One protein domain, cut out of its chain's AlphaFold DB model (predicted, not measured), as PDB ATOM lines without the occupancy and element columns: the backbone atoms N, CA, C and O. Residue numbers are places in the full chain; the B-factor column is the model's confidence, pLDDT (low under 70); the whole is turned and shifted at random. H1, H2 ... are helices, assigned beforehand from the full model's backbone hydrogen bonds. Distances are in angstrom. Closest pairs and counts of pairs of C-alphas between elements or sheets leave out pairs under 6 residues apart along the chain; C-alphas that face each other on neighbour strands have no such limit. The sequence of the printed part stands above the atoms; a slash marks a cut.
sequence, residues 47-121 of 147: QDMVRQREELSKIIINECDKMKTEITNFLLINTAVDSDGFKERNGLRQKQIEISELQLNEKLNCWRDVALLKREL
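AT A GLANCE: This is residues 47 to 121 of the 147 residues of an uncharacterized protein of Nanoarchaeota archaeon (UniProt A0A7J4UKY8). This is a long helical hairpin: H2 runs the length of a rod, and H1 lies side by side with it, running back the other way. The turn of the chain is at one end, where residues 81 to 87 stick out, and the first and last printed residues come together at the other. The printed part has 75 residues with two named helices, H1 then H2, and no named strand; its class is all helix. It is only just extended, close to loose, with a radius of gyration of the C-alphas of 17.3 A and spans of 58 by 16 by 10 A.

HOW THE PARTS SIT: Start with H2, residues 83 to 121, and then take H1, residues 47 to 77; the two run opposite ways, with their centres 9.9 A apart. They touch along 26 pairs of C-alphas within 8 A; look at the closest, those of Val 50 and Val 114, 5.8 A apart. The two form a helical hairpin, at a shallow tilt of 11 degrees, opposite ways. In H1 and H2 every O i to N i+4 pair is within hydrogen-bond range.

IN THESE COORDINATES: Find C-alpha 83 at (30.242, -23.511, -70.784); from there H2 runs 56.8 A to C-alpha 121 at (25.509, -9.404, -15.987). H1 begins at C-alpha 47, (30.271, -5.372, -20.096), and runs 45.6 A.

THE WHOLE: The C-alphas of Asp 82 and Leu 121, the two farthest apart, are 58.3 A from each other. The link from H1 to H2 is tight, and the printed part has no cut. Confidence is under 70 at residues 80 to 81.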
ATOM      1  N   GLN A  47      30.693  -6.469 -19.219       98.25
ATOM      2  CA  GLN A  47      30.271  -5.372 -20.096       98.25
ATOM      3  C   GLN A  47      31.229  -5.193 -21.277       98.25
ATOM      4  O   GLN A  47      30.778  -5.011 -22.412       98.25
ATOM      5  N   ASP A  48      32.534  -5.291 -21.034       98.44
ATOM      6  CA  ASP A  48      33.547  -5.266 -22.085       98.44
ATOM      7  C   ASP A  48      33.416  -6.440 -23.047       98.44
ATOM      8  O   ASP A  48      33.433  -6.233 -24.262       98.44
ATOM      9  N   MET A  49      33.182  -7.649 -22.541       98.44
ATOM     10  CA  MET A  49      32.944  -8.824 -23.376       98.44
ATOM     11  C   MET A  49      31.721  -8.646 -24.285       98.44
ATOM     12  O   MET A  49      31.780  -8.999 -25.464       98.44
ATOM     13  N   VAL A  50      30.629  -8.058 -23.782       98.44
ATOM     14  CA  VAL A  50      29.449  -7.736 -24.606       98.44
ATOM     15  C   VAL A  50      29.824  -6.771 -25.731       98.44
ATOM     16  O   VAL A  50      29.512  -7.045 -26.891       98.44
ATOM     17  N   ARG A  51      30.526  -5.675 -25.410       98.56
ATOM     18  CA  ARG A  51      30.961  -4.680 -26.406       98.56
ATOM     19  C   ARG A  51      31.854  -5.304 -27.475       98.56
ATOM     20  O   ARG A  51      31.609  -5.123 -28.666       98.56
ATOM     21  N   GLN A  52      32.867  -6.057 -27.054       98.44
ATOM     22  CA  GLN A  52      33.814  -6.711 -27.955       98.44
ATOM     23  C   GLN A  52      33.120  -7.744 -28.851       98.44
ATOM     24  O   GLN A  52      33.412  -7.813 -30.045       98.44
ATOM     25  N   ARG A  53      32.162  -8.511 -28.312       98.38
ATOM     26  CA  ARG A  53      31.420  -9.515 -29.083       98.38
ATOM     27  C   ARG A  53      30.549  -8.889 -30.169       98.38
ATOM     28  O   ARG A  53      30.518  -9.410 -31.287       98.38
ATOM     29  N   GLU A  54      29.855  -7.798 -29.847       98.06
ATOM     30  CA  GLU A  54      29.049  -7.044 -30.811       98.06
ATOM     31  C   GLU A  54      29.936  -6.425 -31.902       98.06
ATOM     32  O   GLU A  54      29.586  -6.475 -33.083       98.06
ATOM     33  N   GLU A  55      31.105  -5.894 -31.536       98.44
ATOM     34  CA  GLU A  55      32.044  -5.310 -32.494       98.44
ATOM     35  C   GLU A  55      32.643  -6.357 -33.440       98.44
ATOM     36  O   GLU A  55      32.640  -6.166 -34.657       98.44
ATOM     37  N   LEU A  56      33.054  -7.514 -32.913       98.25
ATOM     38  CA  LEU A  56      33.522  -8.636 -33.727       98.25
ATOM     39  C   LEU A  56      32.470  -9.066 -34.758       98.25
ATOM     40  O   LEU A  56      32.800  -9.310 -35.919       98.25
ATOM     41  N   SER A  57      31.195  -9.106 -34.360       98.38
ATOM     42  CA  SER A  57      30.102  -9.455 -35.270       98.38
ATOM     43  C   SER A  57      29.980  -8.467 -36.430       98.38
ATOM     44  O   SER A  57      29.859  -8.875 -37.586       98.38
ATOM     45  N   LYS A  58      30.080  -7.159 -36.154       98.31
ATOM     46  CA  LYS A  58      30.065  -6.124 -37.201       98.31
ATOM     47  C   LYS A  58      31.231  -6.280 -38.168       98.31
ATOM     48  O   LYS A  58      31.018  -6.167 -39.375       98.31
ATOM     49  N   ILE A  59      32.434  -6.554 -37.659       98.56
ATOM     50  CA  ILE A  59      33.625  -6.776 -38.489       98.56
ATOM     51  C   ILE A  59      33.384  -7.954 -39.437       98.56
ATOM     52  O   ILE A  59      33.545  -7.801 -40.646       98.56
ATOM     53  N   ILE A  60      32.919  -9.097 -38.922       98.19
ATOM     54  CA  ILE A  60      32.646 -10.289 -39.740       98.19
ATOM     55  C   ILE A  60      31.573 -10.007 -40.799       98.19
ATOM     56  O   ILE A  60      31.738 -10.377 -41.963       98.19
ATOM     57  N   ILE A  61      30.480  -9.337 -40.420       98.25
ATOM     58  CA  ILE A  61      29.403  -8.983 -41.353       98.25
ATOM     59  C   ILE A  61      29.937  -8.087 -42.474       98.25
ATOM     60  O   ILE A  61      29.637  -8.349 -43.639       98.25
ATOM     61  N   ASN A  62      30.758  -7.091 -42.134       98.31
ATOM     62  CA  ASN A  62      31.355  -6.169 -43.094       98.31
ATOM     63  C   ASN A  62      32.314  -6.878 -44.062       98.31
ATOM     64  O   ASN A  62      32.238  -6.652 -45.266       98.31
ATOM     65  N   GLU A  63      33.172  -7.776 -43.574       98.19
ATOM     66  CA  GLU A  63      34.041  -8.581 -44.444       98.19
ATOM     67  C   GLU A  63      33.224  -9.476 -45.391       98.19
ATOM     68  O   GLU A  63      33.518  -9.568 -46.582       98.19
ATOM     69  N   CYS A  64      32.124 -10.060 -44.910       98.19
ATOM     70  CA  CYS A  64      31.204 -10.814 -45.761       98.19
ATOM     71  C   CYS A  64      30.542  -9.945 -46.844       98.19
ATOM     72  O   CYS A  64      30.377 -10.387 -47.984       98.19
ATOM     73  N   ASP A  65      30.164  -8.707 -46.520       98.06
ATOM     74  CA  ASP A  65      29.581  -7.774 -47.489       98.06
ATOM     75  C   ASP A  65      30.602  -7.313 -48.539       98.06
ATOM     76  O   ASP A  65      30.267  -7.250 -49.729       98.06
ATOM     77  N   LYS A  66      31.858  -7.083 -48.139       98.38
ATOM     78  CA  LYS A  66      32.965  -6.817 -49.071       98.38
ATOM     79  C   LYS A  66      33.164  -7.976 -50.041       98.38
ATOM     80  O   LYS A  66      33.101  -7.758 -51.248       98.38
ATOM     81  N   MET A  67      33.273  -9.211 -49.542       97.94
ATOM     82  CA  MET A  67      33.432 -10.396 -50.396       97.94
ATOM     83  C   MET A  67      32.278 -10.553 -51.396       97.94
ATOM     84  O   MET A  67      32.503 -10.794 -52.582       97.94
ATOM     85  N   LYS A  68      31.022 -10.371 -50.966       97.69
ATOM     86  CA  LYS A  68      29.869 -10.421 -51.888       97.69
ATOM     87  C   LYS A  68      29.930  -9.325 -52.950       97.69
ATOM     88  O   LYS A  68      29.533  -9.579 -54.092       97.69
ATOM     89  N   THR A  69      30.401  -8.135 -52.587       97.56
ATOM     90  CA  THR A  69      30.579  -7.008 -53.512       97.56
ATOM     91  C   THR A  69      31.665  -7.316 -54.537       97.56
ATOM     92  O   THR A  69      31.436  -7.148 -55.731       97.56
ATOM     93  N   GLU A  70      32.807  -7.849 -54.106       96.38
ATOM     94  CA  GLU A  70      33.899  -8.275 -54.988       96.38
ATOM     95  C   GLU A  70      33.446  -9.361 -55.969       96.38
ATOM     96  O   GLU A  70      33.679  -9.233 -57.173       96.38
ATOM     97  N   ILE A  71      32.711 -10.374 -55.492       95.31
ATOM     98  CA  ILE A  71      32.125 -11.407 -56.358       95.31
ATOM     99  C   ILE A  71      31.155 -10.779 -57.365       95.31
ATOM    100  O   ILE A  71      31.205 -11.095 -58.552       95.31
ATOM    101  N   THR A  72      30.286  -9.869 -56.920       94.62
ATOM    102  CA  THR A  72      29.329  -9.188 -57.806       94.62
ATOM    103  C   THR A  72      30.053  -8.393 -58.889       94.62
ATOM    104  O   THR A  72      29.722  -8.521 -60.067       94.62
ATOM    105  N   ASN A  73      31.083  -7.636 -58.518       93.50
ATOM    106  CA  ASN A  73      31.894  -6.860 -59.451       93.50
ATOM    107  C   ASN A  73      32.600  -7.765 -60.465       93.50
ATOM    108  O   ASN A  73      32.545  -7.503 -61.666       93.50
ATOM    109  N   PHE A  74      33.195  -8.870 -60.008       91.31
ATOM    110  CA  PHE A  74      33.814  -9.855 -60.893       91.31
ATOM    111  C   PHE A  74      32.806 -10.432 -61.898       91.31
ATOM    112  O   PHE A  74      33.085 -10.503 -63.096       91.31
ATOM    113  N   LEU A  75      31.608 -10.797 -61.425       89.75
ATOM    114  CA  LEU A  75      30.529 -11.331 -62.258       89.75
ATOM    115  C   LEU A  75      29.960 -10.302 -63.250       89.75
ATOM    116  O   LEU A  75      29.417 -10.709 -64.280       89.75
ATOM    117  N   LEU A  76      30.048  -9.003 -62.962       87.19
ATOM    118  CA  LEU A  76      29.630  -7.939 -63.880       87.19
ATOM    119  C   LEU A  76      30.666  -7.694 -64.982       87.19
ATOM    120  O   LEU A  76      30.291  -7.544 -66.141       87.19
ATOM    121  N   ILE A  77      31.953  -7.685 -64.628       86.00
ATOM    122  CA  ILE A  77      33.054  -7.426 -65.568       86.00
ATOM    123  C   ILE A  77      33.239  -8.606 -66.533       86.00
ATOM    124  O   ILE A  77      33.414  -8.406 -67.733       86.00
ATOM    125  N   ASN A  78      33.165  -9.843 -66.033       78.88
ATOM    126  CA  ASN A  78      33.444 -11.043 -66.824       78.88
ATOM    127  C   ASN A  78      32.165 -11.713 -67.326       78.88
ATOM    128  O   ASN A  78      31.669 -12.673 -66.730       78.88
ATOM    129  N   THR A  79      31.627 -11.237 -68.448       74.69
ATOM    130  CA  THR A  79      30.499 -11.881 -69.137       74.69
ATOM    131  C   THR A  79      30.981 -13.108 -69.919       74.69
ATOM    132  O   THR A  79      31.224 -13.058 -71.118       74.69
ATOM    133  N   ALA A  80      31.174 -14.227 -69.215       68.00
ATOM    134  CA  ALA A  80      31.549 -15.490 -69.848       68.00
ATOM    135  C   ALA A  80      30.525 -15.916 -70.912       68.00
ATOM    136  O   ALA A  80      29.317 -15.802 -70.694       68.00
ATOM    137  N   VAL A  81      31.027 -16.424 -72.040       68.38
ATOM    138  CA  VAL A  81      30.220 -16.826 -73.206       68.38
ATOM    139  C   VAL A  81      30.255 -18.347 -73.430       68.38
ATOM    140  O   VAL A  81      29.453 -18.873 -74.198       68.38
ATOM    141  N   ASP A  82      31.153 -19.064 -72.745       80.06
ATOM    142  CA  ASP A  82      31.402 -20.500 -72.881       80.06
ATOM    143  C   ASP A  82      30.962 -21.315 -71.647       80.06
ATOM    144  O   ASP A  82      30.701 -20.786 -70.563       80.06
ATOM    145  N   SER A  83      30.830 -22.638 -71.812       79.00
ATOM    146  CA  SER A  83      30.242 -23.511 -70.784       79.00
ATOM    147  C   SER A  83      31.033 -23.552 -69.479       79.00
ATOM    148  O   SER A  83      30.438 -23.720 -68.413       79.00
ATOM    149  N   ASP A  84      32.357 -23.421 -69.553       81.69
ATOM    150  CA  ASP A  84      33.215 -23.472 -68.372       81.69
ATOM    151  C   ASP A  84      33.125 -22.167 -67.580       81.69
ATOM    152  O   ASP A  84      32.906 -22.212 -66.366       81.69
ATOM    153  N   GLY A  85      33.083 -21.014 -68.253       82.88
ATOM    154  CA  GLY A  85      32.787 -19.756 -67.580       82.88
ATOM    155  C   GLY A  85      31.371 -19.709 -66.980       82.88
ATOM    156  O   GLY A  85      31.177 -19.134 -65.907       82.88
ATOM    157  N   PHE A  86      30.371 -20.381 -67.569       84.12
ATOM    158  CA  PHE A  86      29.057 -20.541 -66.920       84.12
ATOM    159  C   PHE A  86      29.128 -21.344 -65.610       84.12
ATOM    160  O   PHE A  86      28.471 -20.968 -64.633       84.12
ATOM    161  N   LYS A  87      29.915 -22.428 -65.561       87.50
ATOM    162  CA  LYS A  87      30.097 -23.233 -64.338       87.50
ATOM    163  C   LYS A  87      30.776 -22.430 -63.235       87.50
ATOM    164  O   LYS A  87      30.278 -22.422 -62.111       87.50
ATOM    165  N   GLU A  88      31.855 -21.718 -63.550       87.06
ATOM    166  CA  GLU A  88      32.570 -20.887 -62.576       87.06
ATOM    167  C   GLU A  88      31.678 -19.775 -62.011       87.06
ATOM    168  O   GLU A  88      31.624 -19.571 -60.797       87.06
ATOM    169  N   ARG A  89      30.880 -19.115 -62.861       89.38
ATOM    170  CA  ARG A  89      29.905 -18.102 -62.423       89.38
ATOM    171  C   ARG A  89      28.849 -18.674 -61.483       89.38
ATOM    172  O   ARG A  89      28.479 -18.021 -60.508       89.38
ATOM    173  N   ASN A  90      28.351 -19.878 -61.762       90.75
ATOM    174  CA  ASN A  90      27.420 -20.553 -60.861       90.75
ATOM    175  C   ASN A  90      28.094 -20.929 -59.536       90.75
ATOM    176  O   ASN A  90      27.480 -20.754 -58.487       90.75
ATOM    177  N   GLY A  91      29.364 -21.343 -59.566       94.06
ATOM    178  CA  GLY A  91      30.172 -21.552 -58.364       94.06
ATOM    179  C   GLY A  91      30.297 -20.283 -57.516       94.06
ATOM    180  O   GLY A  91      30.055 -20.317 -56.314       94.06
ATOM    181  N   LEU A  92      30.581 -19.137 -58.139       94.81
ATOM    182  CA  LEU A  92      30.657 -17.845 -57.448       94.81
ATOM    183  C   LEU A  92      29.315 -17.416 -56.838       94.81
ATOM    184  O   LEU A  92      29.282 -16.944 -55.703       94.81
ATOM    185  N   ARG A  93      28.197 -17.626 -57.544       94.31
ATOM    186  CA  ARG A  93      26.852 -17.386 -56.988       94.31
ATOM    187  C   ARG A  93      26.560 -18.292 -55.797       94.31
ATOM    188  O   ARG A  93      26.023 -17.823 -54.798       94.31
ATOM    189  N   GLN A  94      26.959 -19.560 -55.871       97.00
ATOM    190  CA  GLN A  94      26.838 -20.480 -54.744       97.00
ATOM    191  C   GLN A  94      27.659 -19.992 -53.544       97.00
ATOM    192  O   GLN A  94      27.155 -19.981 -52.425       97.00
ATOM    193  N   LYS A  95      28.875 -19.477 -53.769       97.56
ATOM    194  CA  LYS A  95      29.676 -18.850 -52.707       97.56
ATOM    195  C   LYS A  95      29.003 -17.627 -52.084       97.56
ATOM    196  O   LYS A  95      29.105 -17.449 -50.878       97.56
ATOM    197  N   GLN A  96      28.263 -16.818 -52.843       97.62
ATOM    198  CA  GLN A  96      27.478 -15.718 -52.258       97.62
ATOM    199  C   GLN A  96      26.362 -16.215 -51.324       97.62
ATOM    200  O   GLN A  96      26.086 -15.569 -50.307       97.62
ATOM    201  N   ILE A  97      25.735 -17.353 -51.645       97.81
ATOM    202  CA  ILE A  97      24.747 -18.004 -50.771       97.81
ATOM    203  C   ILE A  97      25.430 -18.492 -49.490       97.81
ATOM    204  O   ILE A  97      24.995 -18.115 -48.406       97.81
ATOM    205  N   GLU A  98      26.548 -19.216 -49.603       98.31
ATOM    206  CA  GLU A  98      27.331 -19.677 -48.444       98.31
ATOM    207  C   GLU A  98      27.777 -18.505 -47.546       98.31
ATOM    208  O   GLU A  98      27.657 -18.570 -46.325       98.31
ATOM    209  N   ILE A  99      28.223 -17.382 -48.126       98.31
ATOM    210  CA  ILE A  99      28.571 -16.171 -47.359       98.31
ATOM    211  C   ILE A  99      27.344 -15.607 -46.625       98.31
ATOM    212  O   ILE A  99      27.447 -15.167 -45.480       98.31
ATOM    213  N   SER A 100      26.170 -15.628 -47.256       97.94
ATOM    214  CA  SER A 100      24.928 -15.165 -46.623       97.94
ATOM    215  C   SER A 100      24.515 -16.065 -45.454       97.94
ATOM    216  O   SER A 100      24.086 -15.567 -44.412       97.94
ATOM    217  N   GLU A 101      24.695 -17.379 -45.586       98.06
ATOM    218  CA  GLU A 101      24.496 -18.343 -44.498       98.06
ATOM    219  C   GLU A 101      25.474 -18.098 -43.341       98.06
ATOM    220  O   GLU A 101      25.059 -18.088 -42.180       98.06
ATOM    221  N   LEU A 102      26.750 -17.818 -43.635       98.00
ATOM    222  CA  LEU A 102      27.743 -17.438 -42.623       98.00
ATOM    223  C   LEU A 102      27.329 -16.168 -41.868       98.00
ATOM    224  O   LEU A 102      27.385 -16.146 -40.639       98.00
ATOM    225  N   GLN A 103      26.842 -15.138 -42.567       98.12
ATOM    226  CA  GLN A 103      26.336 -13.920 -41.924       98.12
ATOM    227  C   GLN A 103      25.128 -14.190 -41.021       98.12
ATOM    228  O   GLN A 103      25.024 -13.606 -39.943       98.12
ATOM    229  N   LEU A 104      24.196 -15.047 -41.447       98.06
ATOM    230  CA  LEU A 104      23.032 -15.410 -40.636       98.06
ATOM    231  C   LEU A 104      23.443 -16.178 -39.379       98.06
ATOM    232  O   LEU A 104      22.977 -15.851 -38.287       98.06
ATOM    233  N   ASN A 105      24.345 -17.149 -39.529       98.19
ATOM    234  CA  ASN A 105      24.896 -17.906 -38.411       98.19
ATOM    235  C   ASN A 105      25.615 -16.990 -37.420       98.19
ATOM    236  O   ASN A 105      25.381 -17.094 -36.220       98.19
ATOM    237  N   GLU A 106      26.424 -16.049 -37.907       98.19
ATOM    238  CA  GLU A 106      27.122 -15.094 -37.050       98.19
ATOM    239  C   GLU A 106      26.153 -14.174 -36.297       98.19
ATOM    240  O   GLU A 106      26.289 -14.006 -35.087       98.19
ATOM    241  N   LYS A 107      25.116 -13.647 -36.958       98.19
ATOM    242  CA  LYS A 107      24.083 -12.833 -36.289       98.19
ATOM    243  C   LYS A 107      23.391 -13.602 -35.167       98.19
ATOM    244  O   LYS A 107      23.178 -13.070 -34.078       98.19
ATOM    245  N   LEU A 108      23.033 -14.854 -35.434       98.38
ATOM    246  CA  LEU A 108      22.341 -15.708 -34.477       98.38
ATOM    247  C   LEU A 108      23.260 -16.144 -33.324       98.38
ATOM    248  O   LEU A 108      22.816 -16.150 -32.176       98.38
ATOM    249  N   ASN A 109      24.531 -16.439 -33.596       98.31
ATOM    250  CA  ASN A 109      25.520 -16.738 -32.561       98.31
ATOM    251  C   ASN A 109      25.806 -15.508 -31.697       98.31
ATOM    252  O   ASN A 109      25.687 -15.591 -30.480       98.31
ATOM    253  N   CYS A 110      26.052 -14.343 -32.304       98.50
ATOM    254  CA  CYS A 110      26.241 -13.090 -31.575       98.50
ATOM    255  C   CYS A 110      25.045 -12.780 -30.675       98.50
ATOM    256  O   CYS A 110      25.224 -12.401 -29.520       98.50
ATOM    257  N   TRP A 111      23.820 -12.964 -31.174       98.38
ATOM    258  CA  TRP A 111      22.622 -12.760 -30.369       98.38
ATOM    259  C   TRP A 111      22.568 -13.703 -29.160       98.38
ATOM    260  O   TRP A 111      22.290 -13.247 -28.051       98.38
ATOM    261  N   ARG A 112      22.867 -14.996 -29.349       98.50
ATOM    262  CA  ARG A 112      22.918 -15.976 -28.252       98.50
ATOM    263  C   ARG A 112      23.983 -15.612 -27.221       98.50
ATOM    264  O   ARG A 112      23.665 -15.563 -26.035       98.50
ATOM    265  N   ASP A 113      25.198 -15.312 -27.668       98.44
ATOM    266  CA  ASP A 113      26.328 -14.976 -26.799       98.44
ATOM    267  C   ASP A 113      26.021 -13.722 -25.970       98.44
ATOM    268  O   ASP A 113      26.115 -13.733 -24.744       98.44
ATOM    269  N   VAL A 114      25.547 -12.655 -26.622       98.44
ATOM    270  CA  VAL A 114      25.163 -11.405 -25.951       98.44
ATOM    271  C   VAL A 114      23.999 -11.626 -24.986       98.44
ATOM    272  O   VAL A 114      23.983 -11.041 -23.902       98.44
ATOM    273  N   ALA A 115      23.018 -12.462 -25.333       98.50
ATOM    274  CA  ALA A 115      21.910 -12.780 -24.437       98.50
ATOM    275  C   ALA A 115      22.382 -13.518 -23.173       98.50
ATOM    276  O   ALA A 115      21.902 -13.212 -22.077       98.50
ATOM    277  N   LEU A 116      23.329 -14.454 -23.313       98.56
ATOM    278  CA  LEU A 116      23.940 -15.172 -22.193       98.56
ATOM    279  C   LEU A 116      24.745 -14.226 -21.298       98.56
ATOM    280  O   LEU A 116      24.486 -14.182 -20.095       98.56
ATOM    281  N   LEU A 117      25.617 -13.402 -21.884       98.38
ATOM    282  CA  LEU A 117      26.412 -12.410 -21.153       98.38
ATOM    283  C   LEU A 117      25.523 -11.389 -20.431       98.38
ATOM    284  O   LEU A 117      25.731 -11.092 -19.261       98.38
ATOM    285  N   LYS A 118      24.462 -10.893 -21.081       97.94
ATOM    286  CA  LYS A 118      23.507  -9.966 -20.446       97.94
ATOM    287  C   LYS A 118      22.715 -10.621 -19.318       97.94
ATOM    288  O   LYS A 118      22.290  -9.920 -18.402       97.94
ATOM    289  N   ARG A 119      22.454 -11.930 -19.384       98.38
ATOM    290  CA  ARG A 119      21.839 -12.665 -18.269       98.38
ATOM    291  C   ARG A 119      22.797 -12.725 -17.087       98.38
ATOM    292  O   ARG A 119      22.406 -12.318 -16.001       98.38
ATOM    293  N   GLU A 120      24.034 -13.142 -17.328       97.88
ATOM    294  CA  GLU A 120      25.071 -13.209 -16.298       97.88
ATOM    295  C   GLU A 120      25.332 -11.841 -15.655       97.88
ATOM    296  O   GLU A 120      25.366 -11.730 -14.432       97.88
ATOM    297  N   LEU A 121      25.384 -10.779 -16.462       98.00
ATOM    298  CA  LEU A 121      25.509  -9.404 -15.987       98.00
ATOM    299  C   LEU A 121      24.400  -9.032 -14.995       98.00
ATOM    300  O   LEU A 121      24.688  -8.478 -13.937       98.00
TER     301      LEU A 121